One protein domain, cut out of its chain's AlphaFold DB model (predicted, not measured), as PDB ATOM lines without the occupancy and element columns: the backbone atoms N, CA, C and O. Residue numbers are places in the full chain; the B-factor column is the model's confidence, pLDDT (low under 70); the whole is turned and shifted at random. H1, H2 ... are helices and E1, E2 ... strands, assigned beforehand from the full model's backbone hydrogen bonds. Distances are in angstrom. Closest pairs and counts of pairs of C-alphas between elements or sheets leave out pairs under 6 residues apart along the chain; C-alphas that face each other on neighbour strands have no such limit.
ATOM      1  N   LYS A  36      27.759  42.176 -49.657       91.69
ATOM      2  CA  LYS A  36      27.090  43.396 -49.212       91.69
ATOM      3  C   LYS A  36      26.430  43.142 -47.865       91.69
ATOM      4  O   LYS A  36      25.832  42.094 -47.649       91.69
ATOM      5  N   SER A  37      26.551  44.096 -46.953       94.62
ATOM      6  CA  SER A  37      25.831  44.082 -45.680       94.62
ATOM      7  C   SER A  37      25.044  45.368 -45.527       94.62
ATOM      8  O   SER A  37      25.584  46.448 -45.758       94.62
ATOM      9  N   GLU A  38      23.785  45.259 -45.119       97.00
ATOM     10  CA  GLU A  38      22.902  46.404 -44.900       97.00
ATOM     11  C   GLU A  38      22.182  46.270 -43.553       97.00
ATOM     12  O   GLU A  38      22.128  45.196 -42.944       97.00
ATOM     13  N   LYS A  39      21.654  47.388 -43.048       97.69
ATOM     14  CA  LYS A  39      20.928  47.444 -41.777       97.69
ATOM     15  C   LYS A  39      19.627  48.225 -41.949       97.69
ATOM     16  O   LYS A  39      19.650  49.357 -42.419       97.69
ATOM     17  N   PHE A  40      18.529  47.638 -41.485       97.62
ATOM     18  CA  PHE A  40      17.177  48.200 -41.501       97.62
ATOM     19  C   PHE A  40      16.601  48.099 -40.084       97.62
ATOM     20  O   PHE A  40      16.122  47.045 -39.665       97.62
ATOM     21  N   GLY A  41      16.754  49.152 -39.278       97.00
ATOM     22  CA  GLY A  41      16.375  49.110 -37.861       97.00
ATOM     23  C   GLY A  41      17.125  48.017 -37.082       97.00
ATOM     24  O   GLY A  41      18.352  48.076 -36.943       97.00
ATOM     25  N   ASN A  42      16.394  47.026 -36.557       97.00
ATOM     26  CA  ASN A  42      16.945  45.845 -35.874       97.00
ATOM     27  C   ASN A  42      17.260  44.664 -36.812       97.00
ATOM     28  O   ASN A  42      17.756  43.637 -36.344       97.00
ATOM     29  N   VAL A  43      17.013  44.797 -38.116       98.50
ATOM     30  CA  VAL A  43      17.344  43.786 -39.124       98.50
ATOM     31  C   VAL A  43      18.721  44.074 -39.716       98.50
ATOM     32  O   VAL A  43      19.029  45.206 -40.091       98.50
ATOM     33  N   LYS A  44      19.557  43.043 -39.811       98.19
ATOM     34  CA  LYS A  44      20.830  43.049 -40.536       98.19
ATOM     35  C   LYS A  44      20.729  42.063 -41.684       98.19
ATOM     36  O   LYS A  44      20.280  40.940 -41.472       98.19
ATOM     37  N   THR A  45      21.163  42.461 -42.868       98.00
ATOM     38  CA  THR A  45      21.252  41.563 -44.016       98.00
ATOM     39  C   THR A  45      22.706  41.342 -44.406       98.00
ATOM     40  O   THR A  45      23.539  42.243 -44.291       98.00
ATOM     41  N   PHE A  46      23.005  40.136 -44.872       96.31
ATOM     42  CA  PHE A  46      24.258  39.772 -45.514       96.31
ATOM     43  C   PHE A  46      23.937  39.095 -46.842       96.31
ATOM     44  O   PHE A  46      23.182  38.128 -46.885       96.31
ATOM     45  N   PHE A  47      24.508  39.613 -47.919       94.06
ATOM     46  CA  PHE A  47      24.440  39.051 -49.256       94.06
ATOM     47  C   PHE A  47      25.854  38.684 -49.691       94.06
ATOM     48  O   PHE A  47      26.764  39.510 -49.591       94.06
ATOM     49  N   LYS A  48      26.027  37.479 -50.227       91.06
ATOM     50  CA  LYS A  48      27.231  37.070 -50.943       91.06
ATOM     51  C   LYS A  48      26.825  36.457 -52.273       91.06
ATOM     52  O   LYS A  48      26.062  35.493 -52.319       91.06
ATOM     53  N   SER A  49      27.322  37.041 -53.352       86.25
ATOM     54  CA  SER A  49      27.091  36.509 -54.683       86.25
ATOM     55  C   SER A  49      27.855  35.212 -54.921       86.25
ATOM     56  O   SER A  49      28.794  34.882 -54.203       86.25
ATOM     57  N   GLY A  50      27.505  34.520 -56.002       72.75
ATOM     58  CA  GLY A  50      28.288  33.387 -56.479       72.75
ATOM     59  C   GLY A  50      29.639  33.799 -57.077       72.75
ATOM     60  O   GLY A  50      30.563  32.995 -57.065       72.75
ATOM     61  N   PHE A  51      29.786  35.039 -57.582       70.38
ATOM     62  CA  PHE A  51      31.064  35.583 -58.082       70.38
ATOM     63  C   PHE A  51      31.047  37.119 -58.270       70.38
ATOM     64  O   PHE A  51      30.035  37.772 -58.009       70.38
ATOM     65  N   ASN A  52      32.196  37.731 -58.589       70.56
ATOM     66  CA  ASN A  52      32.349  39.179 -58.779       70.56
ATOM     67  C   ASN A  52      31.662  39.713 -60.052       70.56
ATOM     68  O   ASN A  52      32.109  39.459 -61.164       70.56
ATOM     69  N   PHE A  53      30.638  40.539 -59.893       68.75
ATOM     70  CA  PHE A  53      29.914  41.149 -61.009       68.75
ATOM     71  C   PHE A  53      30.559  42.448 -61.542       68.75
ATOM     72  O   PHE A  53      30.056  43.046 -62.493       68.75
ATOM     73  N   GLY A  54      31.666  42.910 -60.954       68.00
ATOM     74  CA  GLY A  54      32.159  44.268 -61.176       68.00
ATOM     75  C   GLY A  54      31.191  45.323 -60.621       68.00
ATOM     76  O   GLY A  54      30.088  45.020 -60.160       68.00
ATOM     77  N   ASP A  55      31.595  46.590 -60.652       70.44
ATOM     78  CA  ASP A  55      30.859  47.638 -59.932       70.44
ATOM     79  C   ASP A  55      29.523  48.023 -60.573       70.44
ATOM     80  O   ASP A  55      28.668  48.582 -59.886       70.44
ATOM     81  N   LYS A  56      29.311  47.698 -61.851       79.00
ATOM     82  CA  LYS A  56      28.146  48.136 -62.638       79.00
ATOM     83  C   LYS A  56      27.067  47.087 -62.835       79.00
ATOM     84  O   LYS A  56      25.932  47.416 -63.160       79.00
ATOM     85  N   THR A  57      27.397  45.818 -62.664       82.12
ATOM     86  CA  THR A  57      26.409  44.760 -62.830       82.12
ATOM     87  C   THR A  57      25.719  44.524 -61.494       82.12
ATOM     88  O   THR A  57      26.348  44.472 -60.429       82.12
ATOM     89  N   ARG A  58      24.391  44.437 -61.536       86.81
ATOM     90  CA  ARG A  58      23.538  44.295 -60.357       86.81
ATOM     91  C   ARG A  58      22.657  43.077 -60.530       86.81
ATOM     92  O   ARG A  58      21.808  43.024 -61.419       86.81
ATOM     93  N   GLU A  59      22.889  42.088 -59.683       88.81
ATOM     94  CA  GLU A  59      22.128  40.847 -59.666       88.81
ATOM     95  C   GLU A  59      20.747  41.063 -59.034       88.81
ATOM     96  O   GLU A  59      20.613  41.809 -58.060       88.81
ATOM     97  N   SER A  60      19.723  40.361 -59.523       93.12
ATOM     98  CA  SER A  60      18.394  40.417 -58.901       93.12
ATOM     99  C   SER A  60      18.408  39.960 -57.443       93.12
ATOM    100  O   SER A  60      17.723  40.553 -56.614       93.12
ATOM    101  N   GLN A  61      19.226  38.964 -57.092       94.00
ATOM    102  CA  GLN A  61      19.312  38.435 -55.727       94.00
ATOM    103  C   GLN A  61      19.834  39.482 -54.728       94.00
ATOM    104  O   GLN A  61      19.323  39.567 -53.610       94.00
ATOM    105  N   GLU A  62      20.773  40.343 -55.142       93.69
ATOM    106  CA  GLU A  62      21.235  41.486 -54.336       93.69
ATOM    107  C   GLU A  62      20.061  42.419 -54.004       93.69
ATOM    108  O   GLU A  62      19.871  42.822 -52.854       93.69
ATOM    109  N   MET A  63      19.220  42.713 -55.000       95.31
ATOM    110  CA  MET A  63      18.044  43.568 -54.830       95.31
ATOM    111  C   MET A  63      16.961  42.899 -53.979       95.31
ATOM    112  O   MET A  63      16.359  43.552 -53.127       95.31
ATOM    113  N   LYS A  64      16.741  41.590 -54.147       97.94
ATOM    114  CA  LYS A  64      15.804  40.810 -53.322       97.94
ATOM    115  C   LYS A  64      16.196  40.830 -51.851       97.94
ATOM    116  O   LYS A  64      15.319  41.001 -51.012       97.94
ATOM    117  N   ILE A  65      17.484  40.726 -51.519       97.94
ATOM    118  CA  ILE A  65      17.936  40.814 -50.122       97.94
ATOM    119  C   ILE A  65      17.705  42.202 -49.527       97.94
ATOM    120  O   ILE A  65      17.279  42.295 -48.374       97.94
ATOM    121  N   HIS A  66      17.896  43.270 -50.302       97.62
ATOM    122  CA  HIS A  66      17.527  44.616 -49.861       97.62
ATOM    123  C   HIS A  66      16.016  44.722 -49.571       97.62
ATOM    124  O   HIS A  66      15.621  45.181 -48.496       97.62
ATOM    125  N   ILE A  67      15.169  44.234 -50.490       98.44
ATOM    126  CA  ILE A  67      13.704  44.185 -50.322       98.44
ATOM    127  C   ILE A  67      13.329  43.414 -49.049       98.44
ATOM    128  O   ILE A  67      12.574  43.919 -48.215       98.44
ATOM    129  N   ILE A  68      13.879  42.208 -48.887       98.69
ATOM    130  CA  ILE A  68      13.644  41.338 -47.731       98.69
ATOM    131  C   ILE A  68      14.047  42.049 -46.443       98.69
ATOM    132  O   ILE A  68      13.284  42.011 -45.485       98.69
ATOM    133  N   GLY A  69      15.203  42.718 -46.405       98.38
ATOM    134  CA  GLY A  69      15.661  43.456 -45.229       98.38
ATOM    135  C   GLY A  69      14.677  44.545 -44.801       98.38
ATOM    136  O   GLY A  69      14.269  44.585 -43.639       98.38
ATOM    137  N   LYS A  70      14.231  45.370 -45.755       98.25
ATOM    138  CA  LYS A  70      13.276  46.457 -45.505       98.25
ATOM    139  C   LYS A  70      11.902  45.945 -45.069       98.25
ATOM    140  O   LYS A  70      11.348  46.438 -44.090       98.25
ATOM    141  N   LEU A  71      11.364  44.927 -45.742       98.50
ATOM    142  CA  LEU A  71      10.075  44.334 -45.371       98.50
ATOM    143  C   LEU A  71      10.147  43.564 -44.048       98.50
ATOM    144  O   LEU A  71       9.208  43.620 -43.258       98.50
ATOM    145  N   SER A  72      11.271  42.912 -43.754       98.56
ATOM    146  CA  SER A  72      11.480  42.218 -42.478       98.56
ATOM    147  C   SER A  72      11.531  43.182 -41.295       98.56
ATOM    148  O   SER A  72      11.093  42.819 -40.205       98.56
ATOM    149  N   GLU A  73      12.008  44.418 -41.484       98.50
ATOM    150  CA  GLU A  73      11.911  45.460 -40.456       98.50
ATOM    151  C   GLU A  73      10.439  45.780 -40.148       98.50
ATOM    152  O   GLU A  73      10.049  45.876 -38.981       98.50
ATOM    153  N   THR A  74       9.596  45.881 -41.181       98.12
ATOM    154  CA  THR A  74       8.147  46.072 -41.021       98.12
ATOM    155  C   THR A  74       7.495  44.882 -40.313       98.12
ATOM    156  O   THR A  74       6.736  45.095 -39.364       98.12
ATOM    157  N   VAL A  75       7.830  43.641 -40.695       98.44
ATOM    158  CA  VAL A  75       7.372  42.420 -39.999       98.44
ATOM    159  C   VAL A  75       7.777  42.459 -38.525       98.44
ATOM    160  O   VAL A  75       6.939  42.269 -37.645       98.44
ATOM    161  N   GLY A  76       9.045  42.771 -38.238       98.06
ATOM    162  CA  GLY A  76       9.568  42.876 -36.879       98.06
ATOM    163  C   GLY A  76       8.812  43.903 -36.037       98.06
ATOM    164  O   GLY A  76       8.405  43.594 -34.918       98.06
ATOM    165  N   LYS A  77       8.538  45.092 -36.590       98.06
ATOM    166  CA  LYS A  77       7.731  46.130 -35.925       98.06
ATOM    167  C   LYS A  77       6.306  45.651 -35.635       98.06
ATOM    168  O   LYS A  77       5.847  45.791 -34.504       98.06
ATOM    169  N   ARG A  78       5.626  45.051 -36.619       97.94
ATOM    170  CA  ARG A  78       4.242  44.551 -36.485       97.94
ATOM    171  C   ARG A  78       4.124  43.411 -35.468       97.94
ATOM    172  O   ARG A  78       3.127  43.335 -34.760       97.94
ATOM    173  N   LEU A  79       5.159  42.581 -35.339       98.06
ATOM    174  CA  LEU A  79       5.232  41.485 -34.363       98.06
ATOM    175  C   LEU A  79       5.903  41.883 -33.032       98.06
ATOM    176  O   LEU A  79       6.152  41.019 -32.189       98.06
ATOM    177  N   ASN A  80       6.215  43.173 -32.830       97.56
ATOM    178  CA  ASN A  80       6.909  43.702 -31.647       97.56
ATOM    179  C   ASN A  80       8.224  42.953 -31.318       97.56
ATOM    180  O   ASN A  80       8.565  42.701 -30.158       97.56
ATOM    181  N   PHE A  81       8.967  42.566 -32.354       97.62
ATOM    182  CA  PHE A  81      10.272  41.928 -32.239       97.62
ATOM    183  C   PHE A  81      11.376  42.986 -32.157       97.62
ATOM    184  O   PHE A  81      11.579  43.751 -33.099       97.62
ATOM    185  N   LYS A  82      12.088  43.026 -31.024       96.12
ATOM    186  CA  LYS A  82      13.091  44.062 -30.714       96.12
ATOM    187  C   LYS A  82      14.538  43.583 -30.799       96.12
ATOM    188  O   LYS A  82      15.437  44.411 -30.928       96.12
ATOM    189  N   ASP A  83      14.768  42.274 -30.725       96.81
ATOM    190  CA  ASP A  83      16.115  41.715 -30.821       96.81
ATOM    191  C   ASP A  83      16.661  41.864 -32.248       96.81
ATOM    192  O   ASP A  83      15.935  42.197 -33.185       96.81
ATOM    193  N   THR A  84      17.960  41.627 -32.432       97.75
ATOM    194  CA  THR A  84      18.544  41.631 -33.781       97.75
ATOM    195  C   THR A  84      18.014  40.448 -34.590       97.75
ATOM    196  O   THR A  84      18.081  39.312 -34.119       97.75
ATOM    197  N   LEU A  85      17.541  40.713 -35.809       98.31
ATOM    198  CA  LEU A  85      17.258  39.702 -36.828       98.31
ATOM    199  C   LEU A  85      18.380  39.731 -37.872       98.31
ATOM    200  O   LEU A  85      18.578  40.752 -38.524       98.31
ATOM    201  N   MET A  86      19.109  38.633 -38.034       98.12
ATOM    202  CA  MET A  86      20.087  38.462 -39.107       98.12
ATOM    203  C   MET A  86      19.452  37.707 -40.278       98.12
ATOM    204  O   MET A  86      18.841  36.661 -40.081       98.12
ATOM    205  N   ILE A  87      19.618  38.207 -41.496       98.44
ATOM    206  CA  ILE A  87      19.204  37.525 -42.723       98.44
ATOM    207  C   ILE A  87      20.443  37.353 -43.588       98.44
ATOM    208  O   ILE A  87      20.978  38.334 -44.096       98.44
ATOM    209  N   GLU A  88      20.913  36.121 -43.742       97.12
ATOM    210  CA  GLU A  88      22.073  35.825 -44.583       97.12
ATOM    211  C   GLU A  88      21.635  35.075 -45.833       97.12
ATOM    212  O   GLU A  88      20.888  34.099 -45.750       97.12
ATOM    213  N   TYR A  89      22.144  35.508 -46.977       95.69
ATOM    214  CA  TYR A  89      22.024  34.784 -48.223       95.69
ATOM    215  C   TYR A  89      23.376  34.656 -48.902       95.69
ATOM    216  O   TYR A  89      24.083  35.646 -49.114       95.69
ATOM    217  N   GLU A  90      23.698  33.427 -49.274       92.38
ATOM    218  CA  GLU A  90      24.782  33.133 -50.191       92.38
ATOM    219  C   GLU A  90      24.240  32.392 -51.398       92.38
ATOM    220  O   GLU A  90      23.571  31.361 -51.278       92.38
ATOM    221  N   ARG A  91      24.566  32.917 -52.577       88.44
ATOM    222  CA  ARG A  91      24.240  32.229 -53.813       88.44
ATOM    223  C   ARG A  91      25.138  31.009 -53.978       88.44
ATOM    224  O   ARG A  91      26.356  31.142 -54.070       88.44
ATOM    225  N   SER A  92      24.525  29.835 -54.073       84.50
ATOM    226  CA  SER A  92      25.206  28.572 -54.357       84.50
ATOM    227  C   SER A  92      24.643  27.946 -55.623       84.50
ATOM    228  O   SER A  92      23.435  27.831 -55.773       84.50
ATOM    229  N   TYR A  93      25.529  27.511 -56.515       72.12
ATOM    230  CA  TYR A  93      25.170  26.746 -57.715       72.12
ATOM    231  C   TYR A  93      25.291  25.232 -57.510       72.12
ATOM    232  O   TYR A  93      25.129  24.459 -58.448       72.12
ATOM    233  N   LYS A  94      25.629  24.806 -56.291       70.50
ATOM    234  CA  LYS A  94      25.626  23.396 -55.902       70.50
ATOM    235  C   LYS A  94      24.210  22.992 -55.504       70.50
ATOM    236  O   LYS A  94      23.483  23.812 -54.950       70.50
ATOM    237  N   GLU A  95      23.882  21.712 -55.649       67.06
ATOM    238  CA  GLU A  95      22.594  21.131 -55.222       67.06
ATOM    239  C   GLU A  95      22.334  21.226 -53.701       67.06
ATOM    240  O   GLU A  95      21.246  20.914 -53.224       67.06
ATOM    241  N   ASN A  96      23.311  21.700 -52.921       71.88
ATOM    242  CA  ASN A  96      23.235  21.811 -51.466       71.88
ATOM    243  C   ASN A  96      22.481  23.064 -51.027       71.88
ATOM    244  O   ASN A  96      23.057  23.987 -50.440       71.88
ATOM    245  N   LYS A  97      21.178  23.076 -51.300       89.06
ATOM    246  CA  LYS A  97      20.261  24.024 -50.681       89.06
ATOM    247  C   LYS A  97      20.309  23.844 -49.164       89.06
ATOM    248  O   LYS A  97      20.094  22.748 -48.649       89.06
ATOM    249  N   LEU A  98      20.565  24.930 -48.444       93.56
ATOM    250  CA  LEU A  98      20.632  24.927 -46.987       93.56
ATOM    251  C   LEU A  98      19.831  26.097 -46.427       93.56
ATOM    252  O   LEU A  98      20.122  27.254 -46.724       93.56
ATOM    253  N   ILE A  99      18.849  25.804 -45.576       96.62
ATOM    254  CA  ILE A  99      18.092  26.829 -44.855       96.62
ATOM    255  C   ILE A  99      18.235  26.590 -43.354       96.62
ATOM    256  O   ILE A  99      17.984  25.492 -42.853       96.62
ATOM    257  N   ILE A 100      18.644  27.631 -42.629       97.19
ATOM    258  CA  ILE A 100      18.839  27.596 -41.178       97.19
ATOM    259  C   ILE A 100      18.025  28.719 -40.545       97.19
ATOM    260  O   ILE A 100      18.344  29.900 -40.691       97.19
ATOM    261  N   LEU A 101      16.993  28.332 -39.806       98.00
ATOM    262  CA  LEU A 101      16.217  29.181 -38.917       98.00
ATOM    263  C   LEU A 101      16.701  28.899 -37.495       98.00
ATOM    264  O   LEU A 101      16.425  27.838 -36.931       98.00
ATOM    265  N   GLU A 102      17.445  29.827 -36.904       95.75
ATOM    266  CA  GLU A 102      17.985  29.635 -35.557       95.75
ATOM    267  C   GLU A 102      17.848  30.887 -34.696       95.75
ATOM    268  O   GLU A 102      18.039  32.019 -35.128       95.75
ATOM    269  N   ASN A 103      17.507  30.657 -33.438       95.81
ATOM    270  CA  ASN A 103      17.485  31.639 -32.378       95.81
ATOM    271  C   ASN A 103      18.791  31.584 -31.577       95.81
ATOM    272  O   ASN A 103      19.469  30.557 -31.512       95.81
ATOM    273  N   ASN A 104      19.083  32.693 -30.907       92.81
ATOM    274  CA  ASN A 104      20.283  32.961 -30.131       92.81
ATOM    275  C   ASN A 104      21.577  32.949 -30.954       92.81
ATOM    276  O   ASN A 104      22.625  32.706 -30.375       92.81
ATOM    277  N   ASN A 105      21.548  33.212 -32.263       90.69
ATOM    278  CA  ASN A 105      22.782  33.329 -33.038       90.69
ATOM    279  C   ASN A 105      22.683  34.331 -34.190       90.69
ATOM    280  O   ASN A 105      22.068  34.059 -35.218       90.69
ATOM    281  N   THR A 106      23.384  35.452 -34.061       89.50
ATOM    282  CA  THR A 106      23.457  36.517 -35.077       89.50
ATOM    283  C   THR A 106      24.862  36.711 -35.651       89.50
ATOM    284  O   THR A 106      25.129  37.733 -36.284       89.50
ATOM    285  N   ASN A 107      25.770  35.749 -35.444       90.19
ATOM    286  CA  ASN A 107      27.061  35.732 -36.129       90.19
ATOM    287  C   ASN A 107      26.877  35.415 -37.623       90.19
ATOM    288  O   ASN A 107      25.914  34.738 -37.998       90.19
ATOM    289  N   TYR A 108      27.822  35.881 -38.447       85.56
ATOM    290  CA  TYR A 108      27.853  35.669 -39.900       85.56
ATOM    291  C   TYR A 108      28.238  34.224 -40.257       85.56
ATOM    292  O   TYR A 108      29.330  33.959 -40.761       85.56
ATOM    293  N   LYS A 109      27.382  33.259 -39.911       87.44
ATOM    294  CA  LYS A 109      27.688  31.820 -39.953       87.44
ATOM    295  C   LYS A 109      27.971  31.353 -41.375       87.44
ATOM    296  O   LYS A 109      28.860  30.530 -41.564       87.44
ATOM    297  N   VAL A 110      27.265  31.919 -42.356       85.12
ATOM    298  CA  VAL A 110      27.429  31.596 -43.782       85.12
ATOM    299  C   VAL A 110      28.877  31.814 -44.242       85.12
ATOM    300  O   VAL A 110      29.445  30.951 -44.907       85.12
ATOM    301  N   LEU A 111      29.536  32.886 -43.783       83.56
ATOM    302  CA  LEU A 111      30.955  33.125 -44.078       83.56
ATOM    303  C   LEU A 111      31.856  31.990 -43.578       83.56
ATOM    304  O   LEU A 111      32.738  31.541 -44.311       83.56
ATOM    305  N   GLY A 112      31.619  31.507 -42.357       83.12
ATOM    306  CA  GLY A 112      32.378  30.394 -41.789       83.12
ATOM    307  C   GLY A 112      32.218  29.110 -42.595       83.12
ATOM    308  O   GLY A 112      33.216  28.444 -42.887       83.12
ATOM    309  N   LEU A 113      30.983  28.809 -43.015       85.06
ATOM    310  CA  LEU A 113      30.665  27.595 -43.769       85.06
ATOM    311  C   LEU A 113      31.457  27.509 -45.072       85.06
ATOM    312  O   LEU A 113      31.918  26.431 -45.431       85.06
ATOM    313  N   THR A 114      31.704  28.641 -45.735       78.19
ATOM    314  CA  THR A 114      32.497  28.653 -46.976       78.19
ATOM    315  C   THR A 114      33.969  28.326 -46.800       78.19
ATOM    316  O   THR A 114      34.612  27.888 -47.749       78.19
ATOM    317  N   GLY A 115      34.499  28.506 -45.591       80.19
ATOM    318  CA  GLY A 115      35.845  28.079 -45.222       80.19
ATOM    319  C   GLY A 115      35.889  26.700 -44.566       80.19
ATOM    320  O   GLY A 115      36.913  26.363 -43.982       80.19
ATOM    321  N   GLY A 116      34.787  25.938 -44.576       83.25
ATOM    322  CA  GLY A 116      34.712  24.649 -43.885       83.25
ATOM    323  C   GLY A 116      34.679  24.767 -42.363       83.25
ATOM    324  O   GLY A 116      35.062  23.835 -41.662       83.25
ATOM    325  N   SER A 117      34.244  25.912 -41.832       87.19
ATOM    326  CA  SER A 117      34.246  26.193 -40.394       87.19
ATOM    327  C   SER A 117      32.840  26.456 -39.860       87.19
ATOM    328  O   SER A 117      31.996  27.060 -40.522       87.19
ATOM    329  N   ILE A 118      32.578  26.018 -38.630       86.12
ATOM    330  CA  ILE A 118      31.322  26.302 -37.934       86.12
ATOM    331  C   ILE A 118      31.588  27.426 -36.943       86.12
ATOM    332  O   ILE A 118      32.319  27.251 -35.973       86.12
ATOM    333  N   ILE A 119      30.982  28.587 -37.186       87.19
ATOM    334  CA  ILE A 119      31.067  29.711 -36.252       87.19
ATOM    335  C   ILE A 119      30.131  29.447 -35.075       87.19
ATOM    336  O   ILE A 119      28.933  29.199 -35.260       87.19
ATOM    337  N   GLU A 120      30.691  29.525 -33.869       86.94
ATOM    338  CA  GLU A 120      29.952  29.345 -32.628       86.94
ATOM    339  C   GLU A 120      28.842  30.387 -32.458       86.94
ATOM    340  O   GLU A 120      28.888  31.516 -32.963       86.94
ATOM    341  N   SER A 121      27.819  29.978 -31.718       88.62
ATOM    342  CA  SER A 121      26.686  30.826 -31.388       88.62
ATOM    343  C   SER A 121      27.097  31.965 -30.457       88.62
ATOM    344  O   SER A 121      27.747  31.740 -29.440       88.62
ATOM    345  N   ASN A 122      26.657  33.190 -30.755       91.25
ATOM    346  CA  ASN A 122      26.870  34.341 -29.869       91.25
ATOM    347  C   ASN A 122      25.800  34.505 -28.774       91.25
ATOM    348  O   ASN A 122      25.817  35.500 -28.046       91.25
ATOM    349  N   GLY A 123      24.843  33.579 -28.678       91.50
ATOM    350  CA  GLY A 123      23.775  33.606 -27.680       91.50
ATOM    351  C   GLY A 123      22.717  34.698 -27.886       91.50
ATOM    352  O   GLY A 123      21.926  34.935 -26.975       91.50
ATOM    353  N   LYS A 124      22.690  35.400 -29.032       92.50
ATOM    354  CA  LYS A 124      21.882  36.619 -29.225       92.50
ATOM    355  C   LYS A 124      21.083  36.634 -30.525       92.50
ATOM    356  O   LYS A 124      21.606  36.311 -31.588       92.50
ATOM    357  N   GLY A 125      19.861  37.159 -30.435       95.50
ATOM    358  CA  GLY A 125      19.006  37.488 -31.578       95.50
ATOM    359  C   GLY A 125      18.459  36.274 -32.323       95.50
ATOM    360  O   GLY A 125      18.518  35.155 -31.833       95.50
ATOM    361  N   LEU A 126      17.916  36.508 -33.509       97.75
ATOM    362  CA  LEU A 126      17.324  35.502 -34.384       97.75
ATOM    363  C   LEU A 126      17.994  35.578 -35.752       97.75
ATOM    364  O   LEU A 126      18.430  36.655 -36.160       97.75
ATOM    365  N   ALA A 127      18.049  34.469 -36.476       97.88
ATOM    366  CA  ALA A 127      18.617  34.456 -37.804       97.88
ATOM    367  C   ALA A 127      17.901  33.518 -38.776       97.88
ATOM    368  O   ALA A 127      17.480  32.417 -38.416       97.88
ATOM    369  N   VAL A 128      17.810  33.981 -40.021       98.44
ATOM    370  CA  VAL A 128      17.324  33.252 -41.193       98.44
ATOM    371  C   VAL A 128      18.471  33.214 -42.195       98.44
ATOM    372  O   VAL A 128      18.902  34.255 -42.683       98.44
ATOM    373  N   ARG A 129      19.004  32.026 -42.475       97.19
ATOM    374  CA  ARG A 129      20.139  31.845 -43.389       97.19
ATOM    375  C   ARG A 129      19.735  30.958 -44.537       97.19
ATOM    376  O   ARG A 129      19.095  29.935 -44.307       97.19
ATOM    377  N   ILE A 130      20.115  31.354 -45.740       96.56
ATOM    378  CA  ILE A 130      19.732  30.681 -46.971       96.56
ATOM    379  C   ILE A 130      20.978  30.556 -47.843       96.56
ATOM    380  O   ILE A 130      21.598  31.551 -48.204       96.56
ATOM    381  N   ILE A 131      21.337  29.326 -48.178       94.00
ATOM    382  CA  ILE A 131      22.306  29.013 -49.222       94.00
ATOM    383  C   ILE A 131      21.506  28.333 -50.322       94.00
ATOM    384  O   ILE A 131      21.014  27.225 -50.123       94.00
ATOM    385  N   ASP A 132      21.297  29.031 -51.432       92.75
ATOM    386  CA  ASP A 132      20.446  28.562 -52.531       92.75
ATOM    387  C   ASP A 132      20.834  29.276 -53.832       92.75
ATOM    388  O   ASP A 132      21.488  30.323 -53.814       92.75
ATOM    389  N   GLU A 133      20.416  28.748 -54.976       89.50
ATOM    390  CA  GLU A 133      20.685  29.368 -56.269       89.50
ATOM    391  C   GLU A 133      19.901  30.672 -56.437       89.50
ATOM    392  O   GLU A 133      20.418  31.642 -56.992       89.50
ATOM    393  N   ASN A 134      18.660  30.696 -55.945       91.56
ATOM    394  CA  ASN A 134      17.736  31.816 -56.063       91.56
ATOM    395  C   ASN A 134      16.843  31.905 -54.819       91.56
ATOM    396  O   ASN A 134      16.477  30.888 -54.238       91.56
ATOM    397  N   ILE A 135      16.423  33.117 -54.456       95.19
ATOM    398  CA  ILE A 135      15.418  33.340 -53.411       95.19
ATOM    399  C   ILE A 135      14.154  33.981 -53.974       95.19
ATOM    400  O   ILE A 135      14.177  34.742 -54.950       95.19
ATOM    401  N   ASN A 136      13.044  33.709 -53.293       96.69
ATOM    402  CA  ASN A 136      11.783  34.408 -53.466       96.69
ATOM    403  C   ASN A 136      11.520  35.297 -52.243       96.69
ATOM    404  O   ASN A 136      11.571  34.831 -51.108       96.69
ATOM    405  N   VAL A 137      11.217  36.577 -52.471       98.12
ATOM    406  CA  VAL A 137      10.995  37.561 -51.397       98.12
ATOM    407  C   VAL A 137       9.896  37.113 -50.428       98.12
ATOM    408  O   VAL A 137      10.092  37.172 -49.217       98.12
ATOM    409  N   ILE A 138       8.758  36.645 -50.945       97.75
ATOM    410  CA  ILE A 138       7.591  36.262 -50.138       97.75
ATOM    411  C   ILE A 138       7.928  35.051 -49.268       97.75
ATOM    412  O   ILE A 138       7.612  35.039 -48.079       97.75
ATOM    413  N   ASP A 139       8.611  34.060 -49.838       98.06
ATOM    414  CA  ASP A 139       9.004  32.859 -49.105       98.06
ATOM    415  C   ASP A 139       9.944  33.193 -47.948       98.06
ATOM    416  O   ASP A 139       9.707  32.763 -46.818       98.06
ATOM    417  N   VAL A 140      10.957  34.034 -48.179       98.56
ATOM    418  CA  VAL A 140      11.869  34.451 -47.104       98.56
ATOM    419  C   VAL A 140      11.133  35.235 -46.019       98.56
ATOM    420  O   VAL A 140      11.377  35.013 -44.834       98.56
ATOM    421  N   LEU A 141      10.185  36.099 -46.385       98.69
ATOM    422  CA  LEU A 141       9.383  36.831 -45.405       98.69
ATOM    423  C   LEU A 141       8.503  35.908 -44.552       98.69
ATOM    424  O   LEU A 141       8.402  36.122 -43.343       98.69
ATOM    425  N   LYS A 142       7.939  34.839 -45.129       98.69
ATOM    426  CA  LYS A 142       7.231  33.800 -44.360       98.69
ATOM    427  C   LYS A 142       8.163  33.074 -43.390       98.69
ATOM    428  O   LYS A 142       7.773  32.801 -42.254       98.69
ATOM    429  N   LEU A 143       9.399  32.781 -43.804       98.75
ATOM    430  CA  LEU A 143      10.411  32.197 -42.918       98.75
ATOM    431  C   LEU A 143      10.764  33.147 -41.768       98.75
ATOM    432  O   LEU A 143      10.858  32.703 -40.622       98.75
ATOM    433  N   VAL A 144      10.911  34.445 -42.047       98.75
ATOM    434  CA  VAL A 144      11.155  35.489 -41.040       98.75
ATOM    435  C   VAL A 144      10.007  35.566 -40.036       98.75
ATOM    436  O   VAL A 144      10.244  35.446 -38.832       98.75
ATOM    437  N   GLU A 145       8.769  35.708 -40.510       98.75
ATOM    438  CA  GLU A 145       7.579  35.754 -39.656       98.75
ATOM    439  C   GLU A 145       7.482  34.506 -38.774       98.75
ATOM    440  O   GLU A 145       7.361  34.607 -37.548       98.75
ATOM    441  N   TYR A 146       7.600  33.322 -39.378       98.56
ATOM    442  CA  TYR A 146       7.543  32.066 -38.642       98.56
ATOM    443  C   TYR A 146       8.626  31.995 -37.561       98.56
ATOM    444  O   TYR A 146       8.342  31.595 -36.426       98.56
ATOM    445  N   SER A 147       9.850  32.406 -37.894       98.38
ATOM    446  CA  SER A 147      10.992  32.390 -36.980       98.38
ATOM    447  C   SER A 147      10.786  33.332 -35.793       98.38
ATOM    448  O   SER A 147      11.049  32.942 -34.655       98.38
ATOM    449  N   ILE A 148      10.241  34.533 -36.022       98.38
ATOM    450  CA  ILE A 148       9.909  35.492 -34.956       98.38
ATOM    451  C   ILE A 148       8.850  34.902 -34.018       98.38
ATOM    452  O   ILE A 148       9.046  34.875 -32.796       98.38
ATOM    453  N   CYS A 149       7.761  34.373 -34.581       97.94
ATOM    454  CA  CYS A 149       6.647  33.800 -33.823       97.94
ATOM    455  C   CYS A 149       7.046  32.543 -33.030       97.94
ATOM    456  O   CYS A 149       6.495  32.279 -31.960       97.94
ATOM    457  N   ASN A 150       8.035  31.778 -33.510       97.81
ATOM    458  CA  ASN A 150       8.445  30.497 -32.924       97.81
ATOM    459  C   ASN A 150       9.846  30.516 -32.293       97.81
ATOM    460  O   ASN A 150      10.388  29.451 -31.983       97.81
ATOM    461  N   ARG A 151      10.425  31.696 -32.026       95.44
ATOM    462  CA  ARG A 151      11.830  31.861 -31.599       95.44
ATOM    463  C   ARG A 151      12.278  30.963 -30.439       95.44
ATOM    464  O   ARG A 151      13.398  30.471 -30.432       95.44
ATOM    465  N   LYS A 152      11.392  30.672 -29.476       94.31
ATOM    466  CA  LYS A 152      11.702  29.808 -28.315       94.31
ATOM    467  C   LYS A 152      11.876  28.324 -28.668       94.31
ATOM    468  O   LYS A 152      12.453  27.579 -27.883       94.31
ATOM    469  N   LYS A 153      11.317  27.873 -29.792       95.94
ATOM    470  CA  LYS A 153      11.284  26.460 -30.200       95.94
ATOM    471  C   LYS A 153      12.039  26.198 -31.502       95.94
ATOM    472  O   LYS A 153      12.301  25.036 -31.781       95.94
ATOM    473  N   ILE A 154      12.393  27.234 -32.265       95.75
ATOM    474  CA  ILE A 154      12.906  27.086 -33.633       95.75
ATOM    475  C   ILE A 154      14.151  26.186 -33.718       95.75
ATOM    476  O   ILE A 154      14.210  25.310 -34.575       95.75
ATOM    477  N   ASN A 155      15.060  26.280 -32.741       95.81
ATOM    478  CA  ASN A 155      16.278  25.459 -32.696       95.81
ATOM    479  C   ASN A 155      15.999  23.954 -32.554       95.81
ATOM    480  O   ASN A 155      16.852  23.149 -32.905       95.81
ATOM    481  N   LYS A 156      14.817  23.554 -32.060       96.88
ATOM    482  CA  LYS A 156      14.438  22.133 -31.937       96.88
ATOM    483  C   LYS A 156      14.173  21.469 -33.289       96.88
ATOM    484  O   LYS A 156      14.099  20.249 -33.346       96.88
ATOM    485  N   PHE A 157      13.996  22.258 -34.348       97.19
ATOM    486  CA  PHE A 157      13.773  21.769 -35.710       97.19
ATOM    487  C   PHE A 157      15.061  21.722 -36.540       97.19
ATOM    488  O   PHE A 157      14.992  21.514 -37.751       97.19
ATOM    489  N   LEU A 158      16.215  21.961 -35.910       96.75
ATOM    490  CA  LEU A 158      17.514  21.809 -36.546       96.75
ATOM    491  C   LEU A 158      17.951  20.349 -36.451       96.75
ATOM    492  O   LEU A 158      17.971  19.771 -35.364       96.75
ATOM    493  N   ILE A 159      18.320  19.777 -37.589       96.81
ATOM    494  CA  ILE A 159      18.855  18.426 -37.714       96.81
ATOM    495  C   ILE A 159      20.280  18.482 -38.282       96.81
ATOM    496  O   ILE A 159      20.598  19.405 -39.042       96.81
ATOM    497  N   PRO A 160      21.152  17.522 -37.932       96.12
ATOM    498  CA  PRO A 160      22.448  17.378 -38.584       96.12
ATOM    499  C   PRO A 160      22.262  17.192 -40.093       96.12
ATOM    500  O   PRO A 160      21.531  16.303 -40.522       96.12
ATOM    501  N   THR A 161      22.894  18.052 -40.885       93.44
ATOM    502  CA  THR A 161      22.834  18.041 -42.350       93.44
ATOM    503  C   THR A 161      24.248  18.189 -42.894       93.44
ATOM    504  O   THR A 161      24.980  19.075 -42.456       93.44
ATOM    505  N   ASP A 162      24.645  17.333 -43.830       91.56
ATOM    506  CA  ASP A 162      25.950  17.449 -44.480       91.56
ATOM    507  C   ASP A 162      25.937  18.618 -45.475       91.56
ATOM    508  O   ASP A 162      25.046  18.738 -46.313       91.56
ATOM    509  N   TYR A 163      26.936  19.493 -45.372       89.06
ATOM    510  CA  TYR A 163      27.143  20.635 -46.252       89.06
ATOM    511  C   TYR A 163      28.510  20.534 -46.927       89.06
ATOM    512  O   TYR A 163      29.537  20.409 -46.258       89.06
ATOM    513  N   ILE A 164      28.514  20.614 -48.257       87.88
ATOM    514  CA  ILE A 164      29.721  20.516 -49.079       87.88
ATOM    515  C   ILE A 164      30.186  21.923 -49.457       87.88
ATOM    516  O   ILE A 164      29.538  22.634 -50.238       87.88
ATOM    517  N   TYR A 165      31.332  22.329 -48.918       84.00
ATOM    518  CA  TYR A 165      31.814  23.707 -49.025       84.00
ATOM    519  C   TYR A 165      32.860  23.905 -50.132       84.00
ATOM    520  O   TYR A 165      33.030  25.025 -50.608       84.00
ATOM    521  N   ASP A 166      33.457  22.841 -50.667       79.94
ATOM    522  CA  ASP A 166      34.463  22.886 -51.738       79.94
ATOM    523  C   ASP A 166      33.912  22.505 -53.124       79.94
ATOM    524  O   ASP A 166      32.839  21.919 -53.253       79.94
ATOM    525  N   TYR A 167      34.616  22.883 -54.193       71.81
ATOM    526  CA  TYR A 167      34.176  22.611 -55.570       71.81
ATOM    527  C   TYR A 167      34.389  21.159 -56.013       71.81
ATOM    528  O   TYR A 167      33.681  20.699 -56.904       71.81
ATOM    529  N   SER A 168      35.337  20.439 -55.406       76.81
ATOM    530  CA  SER A 168      35.602  19.021 -55.692       76.81
ATOM    531  C   SER A 168      34.553  18.080 -55.097       76.81
ATOM    532  O   SER A 168      34.548  16.899 -55.418       76.81
ATOM    533  N   ASN A 169      33.637  18.598 -54.273       76.75
ATOM    534  CA  ASN A 169      32.653  17.829 -53.517       76.75
ATOM    535  C   ASN A 169      33.248  16.779 -52.563       76.75
ATOM    536  O   ASN A 169      32.566  15.835 -52.164       76.75
ATOM    537  N   GLU A 170      34.513  16.943 -52.187       82.69
ATOM    538  CA  GLU A 170      35.232  16.006 -51.325       82.69
ATOM    539  C   GLU A 170      35.164  16.441 -49.860       82.69
ATOM    540  O   GLU A 170      35.148  15.605 -48.954       82.69
ATOM    541  N   ASN A 171      35.077  17.751 -49.613       86.12
ATOM    542  CA  ASN A 171      35.074  18.307 -48.275       86.12
ATOM    543  C   ASN A 171      33.657  18.651 -47.812       86.12
ATOM    544  O   ASN A 171      32.991  19.569 -48.305       86.12
ATOM    545  N   LYS A 172      33.225  17.938 -46.772       89.38
ATOM    546  CA  LYS A 172      31.937  18.145 -46.116       89.38
ATOM    547  C   LYS A 172      32.091  18.495 -44.643       89.38
ATOM    548  O   LYS A 172      33.002  18.023 -43.967       89.38
ATOM    549  N   ILE A 173      31.156  19.291 -44.147       90.75
ATOM    550  CA  ILE A 173      30.956  19.557 -42.723       90.75
ATOM    551  C   ILE A 173      29.504  19.277 -42.365       90.75
ATOM    552  O   ILE A 173      28.599  19.592 -43.131       90.75
ATOM    553  N   THR A 174      29.262  18.707 -41.190       91.56
ATOM    554  CA  THR A 174      27.897  18.503 -40.702       91.56
ATOM    555  C   THR A 174      27.448  19.735 -39.925       91.56
ATOM    556  O   THR A 174      28.097  20.152 -38.965       91.56
ATOM    557  N   VAL A 175      26.323  20.322 -40.326       92.31
ATOM    558  CA  VAL A 175      25.792  21.566 -39.765       92.31
ATOM    559  C   VAL A 175      24.341  21.389 -39.313       92.31
ATOM    560  O   VAL A 175      23.579  20.667 -39.953       92.31
ATOM    561  N   PRO A 176      23.920  22.041 -38.216       93.75
ATOM    562  CA  PRO A 176      22.518  22.055 -37.823       93.75
ATOM    563  C   PRO A 176      21.715  22.945 -38.784       93.75
ATOM    564  O   PRO A 176      21.938  24.158 -38.834       93.75
ATOM    565  N   ALA A 177      20.778  22.349 -39.520       95.50
ATOM    566  CA  ALA A 177      19.916  23.028 -40.489       95.50
ATOM    567  C   ALA A 177      18.482  22.485 -40.447       95.50
ATOM    568  O   ALA A 177      18.214  21.456 -39.829       95.50
ATOM    569  N   ASN A 178      17.535  23.191 -41.060       97.44
ATOM    570  CA  ASN A 178      16.154  22.725 -41.130       97.44
ATOM    571  C   ASN A 178      15.950  21.786 -42.323       97.44
ATOM    572  O   ASN A 178      16.479  22.031 -43.403       97.44
ATOM    573  N   SER A 179      15.131  20.746 -42.144       96.56
ATOM    574  CA  SER A 179      14.764  19.853 -43.246       96.56
ATOM    575  C   SER A 179      13.874  20.551 -44.277       96.56
ATOM    576  O   SER A 179      13.056  21.409 -43.931       96.56
ATOM    577  N   GLU A 180      13.967  20.126 -45.538       95.19
ATOM    578  CA  GLU A 180      13.136  20.665 -46.623       95.19
ATOM    579  C   GLU A 180      11.636  20.507 -46.319       95.19
ATOM    580  O   GLU A 180      10.875  21.462 -46.458       95.19
ATOM    581  N   ASP A 181      11.209  19.358 -45.784       96.94
ATOM    582  CA  ASP A 181       9.817  19.126 -45.369       96.94
ATOM    583  C   ASP A 181       9.318  20.149 -44.343       96.94
ATOM    584  O   ASP A 181       8.157  20.570 -44.374       96.94
ATOM    585  N   PHE A 182      10.177  20.538 -43.399       98.00
ATOM    586  CA  PHE A 182       9.836  21.545 -42.404       98.00
ATOM    587  C   PHE A 182       9.701  22.928 -43.043       98.00
ATOM    588  O   PHE A 182       8.712  23.619 -42.791       98.00
ATOM    589  N   ILE A 183      10.639  23.302 -43.916       98.12
ATOM    590  CA  ILE A 183      10.590  24.562 -44.665       98.12
ATOM    591  C   ILE A 183       9.326  24.631 -45.527       98.12
ATOM    592  O   ILE A 183       8.563  25.590 -45.418       98.12
ATOM    593  N   GLN A 184       9.025  23.591 -46.302       97.94
ATOM    594  CA  GLN A 184       7.844  23.546 -47.167       97.94
ATOM    595  C   GLN A 184       6.530  23.668 -46.383       97.94
ATOM    596  O   GLN A 184       5.582  24.305 -46.848       97.94
ATOM    597  N   LYS A 185       6.460  23.125 -45.160       98.12
ATOM    598  CA  LYS A 185       5.305  23.331 -44.265       98.12
ATOM    599  C   LYS A 185       5.124  24.794 -43.860       98.12
ATOM    600  O   LYS A 185       3.986  25.207 -43.650       98.12
ATOM    601  N   ILE A 186       6.206  25.562 -43.727       98.19
ATOM    602  CA  ILE A 186       6.136  27.004 -43.456       98.19
ATOM    603  C   ILE A 186       5.674  27.740 -44.717       98.19
ATOM    604  O   ILE A 186       4.716  28.505 -44.651       98.19
ATOM    605  N   LEU A 187       6.291  27.460 -45.869       97.88
ATOM    606  CA  LEU A 187       6.026  28.181 -47.121       97.88
ATOM    607  C   LEU A 187       4.588  28.005 -47.635       97.88
ATOM    608  O   LEU A 187       3.990  28.953 -48.150       97.88
ATOM    609  N   LYS A 188       3.990  26.824 -47.427       97.50
ATOM    610  CA  LYS A 188       2.591  26.536 -47.795       97.50
ATOM    611  C   LYS A 188       1.562  27.312 -46.972       97.50
ATOM    612  O   LYS A 188       0.410  27.408 -47.390       97.50
ATOM    613  N   LYS A 189       1.932  27.853 -45.807       96.38
ATOM    614  CA  LYS A 189       1.001  28.651 -45.003       96.38
ATOM    615  C   LYS A 189       0.791  30.017 -45.646       96.38
ATOM    616  O   LYS A 189       1.739  30.681 -46.070       96.38
ATOM    617  N   LYS A 190      -0.471  30.440 -45.696       95.56
ATOM    618  CA  LYS A 190      -0.832  31.820 -46.012       95.56
ATOM    619  C   LYS A 190      -0.424  32.725 -44.846       95.56
ATOM    620  O   LYS A 190      -0.519  32.306 -43.693       95.56
ATOM    621  N   SER A 191       0.006  33.943 -45.156       97.19
ATOM    622  CA  SER A 191       0.251  34.982 -44.163       97.19
ATOM    623  C   SER A 191      -0.448  36.266 -44.574       97.19
ATOM    624  O   SER A 191      -0.052  36.908 -45.544       97.19
ATOM    625  N   ASP A 192      -1.468  36.651 -43.808       97.19
ATOM    626  CA  ASP A 192      -2.185  37.901 -44.051       97.19
ATOM    627  C   ASP A 192      -1.280  39.123 -43.812       97.19
ATOM    628  O   ASP A 192      -1.413  40.130 -44.505       97.19
ATOM    629  N   LEU A 193      -0.312  39.019 -42.888       97.69
ATOM    630  CA  LEU A 193       0.683  40.066 -42.649       97.69
ATOM    631  C   LEU A 193       1.588  40.258 -43.870       97.69
ATOM    632  O   LEU A 193       1.807  41.391 -44.293       97.69
ATOM    633  N   ILE A 194       2.120  39.170 -44.438       97.69
ATOM    634  CA  ILE A 194       2.971  39.276 -45.628       97.69
ATOM    635  C   ILE A 194       2.156  39.792 -46.818       97.69
ATOM    636  O   ILE A 194       2.608  40.709 -47.499       97.69
ATOM    637  N   ASP A 195       0.937  39.284 -47.015       97.12
ATOM    638  CA  ASP A 195       0.031  39.734 -48.079       97.12
ATOM    639  C   ASP A 195      -0.315  41.236 -47.974       97.12
ATOM    640  O   ASP A 195      -0.573  41.889 -48.988       97.12
ATOM    641  N   GLU A 196      -0.331  41.805 -46.763       97.00
ATOM    642  CA  GLU A 196      -0.496  43.245 -46.537       97.00
ATOM    643  C   GLU A 196       0.755  44.025 -46.964       97.00
ATOM    644  O   GLU A 196       0.654  44.923 -47.801       97.00
ATOM    645  N   ILE A 197       1.932  43.684 -46.427       96.81
ATOM    646  CA  ILE A 197       3.135  44.528 -46.560       96.81
ATOM    647  C   ILE A 197       3.762  44.500 -47.959       96.81
ATOM    648  O   ILE A 197       4.424  45.457 -48.350       96.81
ATOM    649  N   ILE A 198       3.571  43.429 -48.739       96.25
ATOM    650  CA  ILE A 198       4.147  43.334 -50.096       96.25
ATOM    651  C   ILE A 198       3.476  44.285 -51.096       96.25
ATOM    652  O   ILE A 198       3.970  44.463 -52.211       96.25
TER     653      ILE A 198
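What this domain is: This is residues 36 to 198 of the 330 residues of an uncharacterized protein of Chryseobacterium arachidis (UniProt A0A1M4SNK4). A twisted five-stranded sheet makes the core, with the long helices H1 and H3 side by side over one face and short H2 over part of the other. The E7 and E8 hairpin packs beside edge strand E5, H5 packs across H3, H6 lies outside H1 and H3, and residues 52 to 58 stick out. The printed part has 163 residues with six named helices and eight named strands, in the order E1 E2 E3 H1 E4 E5 H2 E6 H3 H4 E7 E8 H5 H6. The large sheet runs E1 E2 E4 E6 E5, mixed; the class is mixed, helices and strands. The whole is compact, with a radius of gyration of the C-alphas of 15.1 A and spans of 44 by 41 by 29 A.

Where its parts are: Find C-alpha 36 at (27.090, 43.396, -49.212), where E1, residues 36 to 40, begins. Next come E2, residues 43 to 48, and E3, residues 57 to 59. From C-alpha 60 at (18.394, 40.417, -58.901), H1 runs 26.8 A to residue 78. Read on through E4, residues 85 to 91, 19.8 A; E5, residues 98 to 103; H2, residues 109 to 114; and E6, residues 126 to 132, 19.7 A. H3, residues 137 to 149, is 18.5 A long. Then follow H4, residues 154 to 157; E7, residues 158 to 164, 17.5 A; E8, residues 172 to 178, 17.2 A; H5, residues 180 to 187; and H6, residues 192 to 197, ending at C-alpha 197 (3.135, 44.528, -46.560).

How they stand to each other: Look first at E1 and E2, an antiparallel hairpin, with N 38 and O 45 3.1 A apart. E2 and E4 are parallel, N 46 to O 87 2.8 A; E4 and E6 are parallel, N 88 to O 128 2.9 A; E6 and E5 are antiparallel, N 129 to O 100 2.9 A. H1 is on this sheet at a height of 8.4 A, over E2. H3 is on the same face at 9.6 A, and H2 on the opposite face at 9.1 A. H1 and H3 touch, closest at the C-alphas of Ile 68 and Val 137, 5.9 A, at a shallow tilt of 33 degrees, only just short of steep. H3, the hub, touches H5 about perpendicular, 86 degrees, closest at the C-alphas of Asp 139 and Leu 187, 5.9 A. H3 and H6 only just touch, with 3 pairs of C-alphas within 8 A, closest Leu 141 and Ile 194, 6.9 A. In the antiparallel hairpin E7 and E8, N 161 and O 175 are 2.9 A apart; the closest C-alphas of E5 and E8, Ile 100 and Ala 177, are 4.7 A apart. H4 only grazes the large sheet, and E3 pairs with no named strand. Every O i to N i+4 pair is within hydrogen-bond range in H1, H2, H3, H5 and H6; H4 is too short for one.

The domain as a whole: The C-alphas farthest apart, those of Glu 170 and Glu 196, are 45.2 A apart. The printed part has no cut, and its one long link is H2 to E6. The mean pLDDT of the printed part is 92.3; look for values under 70 at residues 53 to 54 and 95.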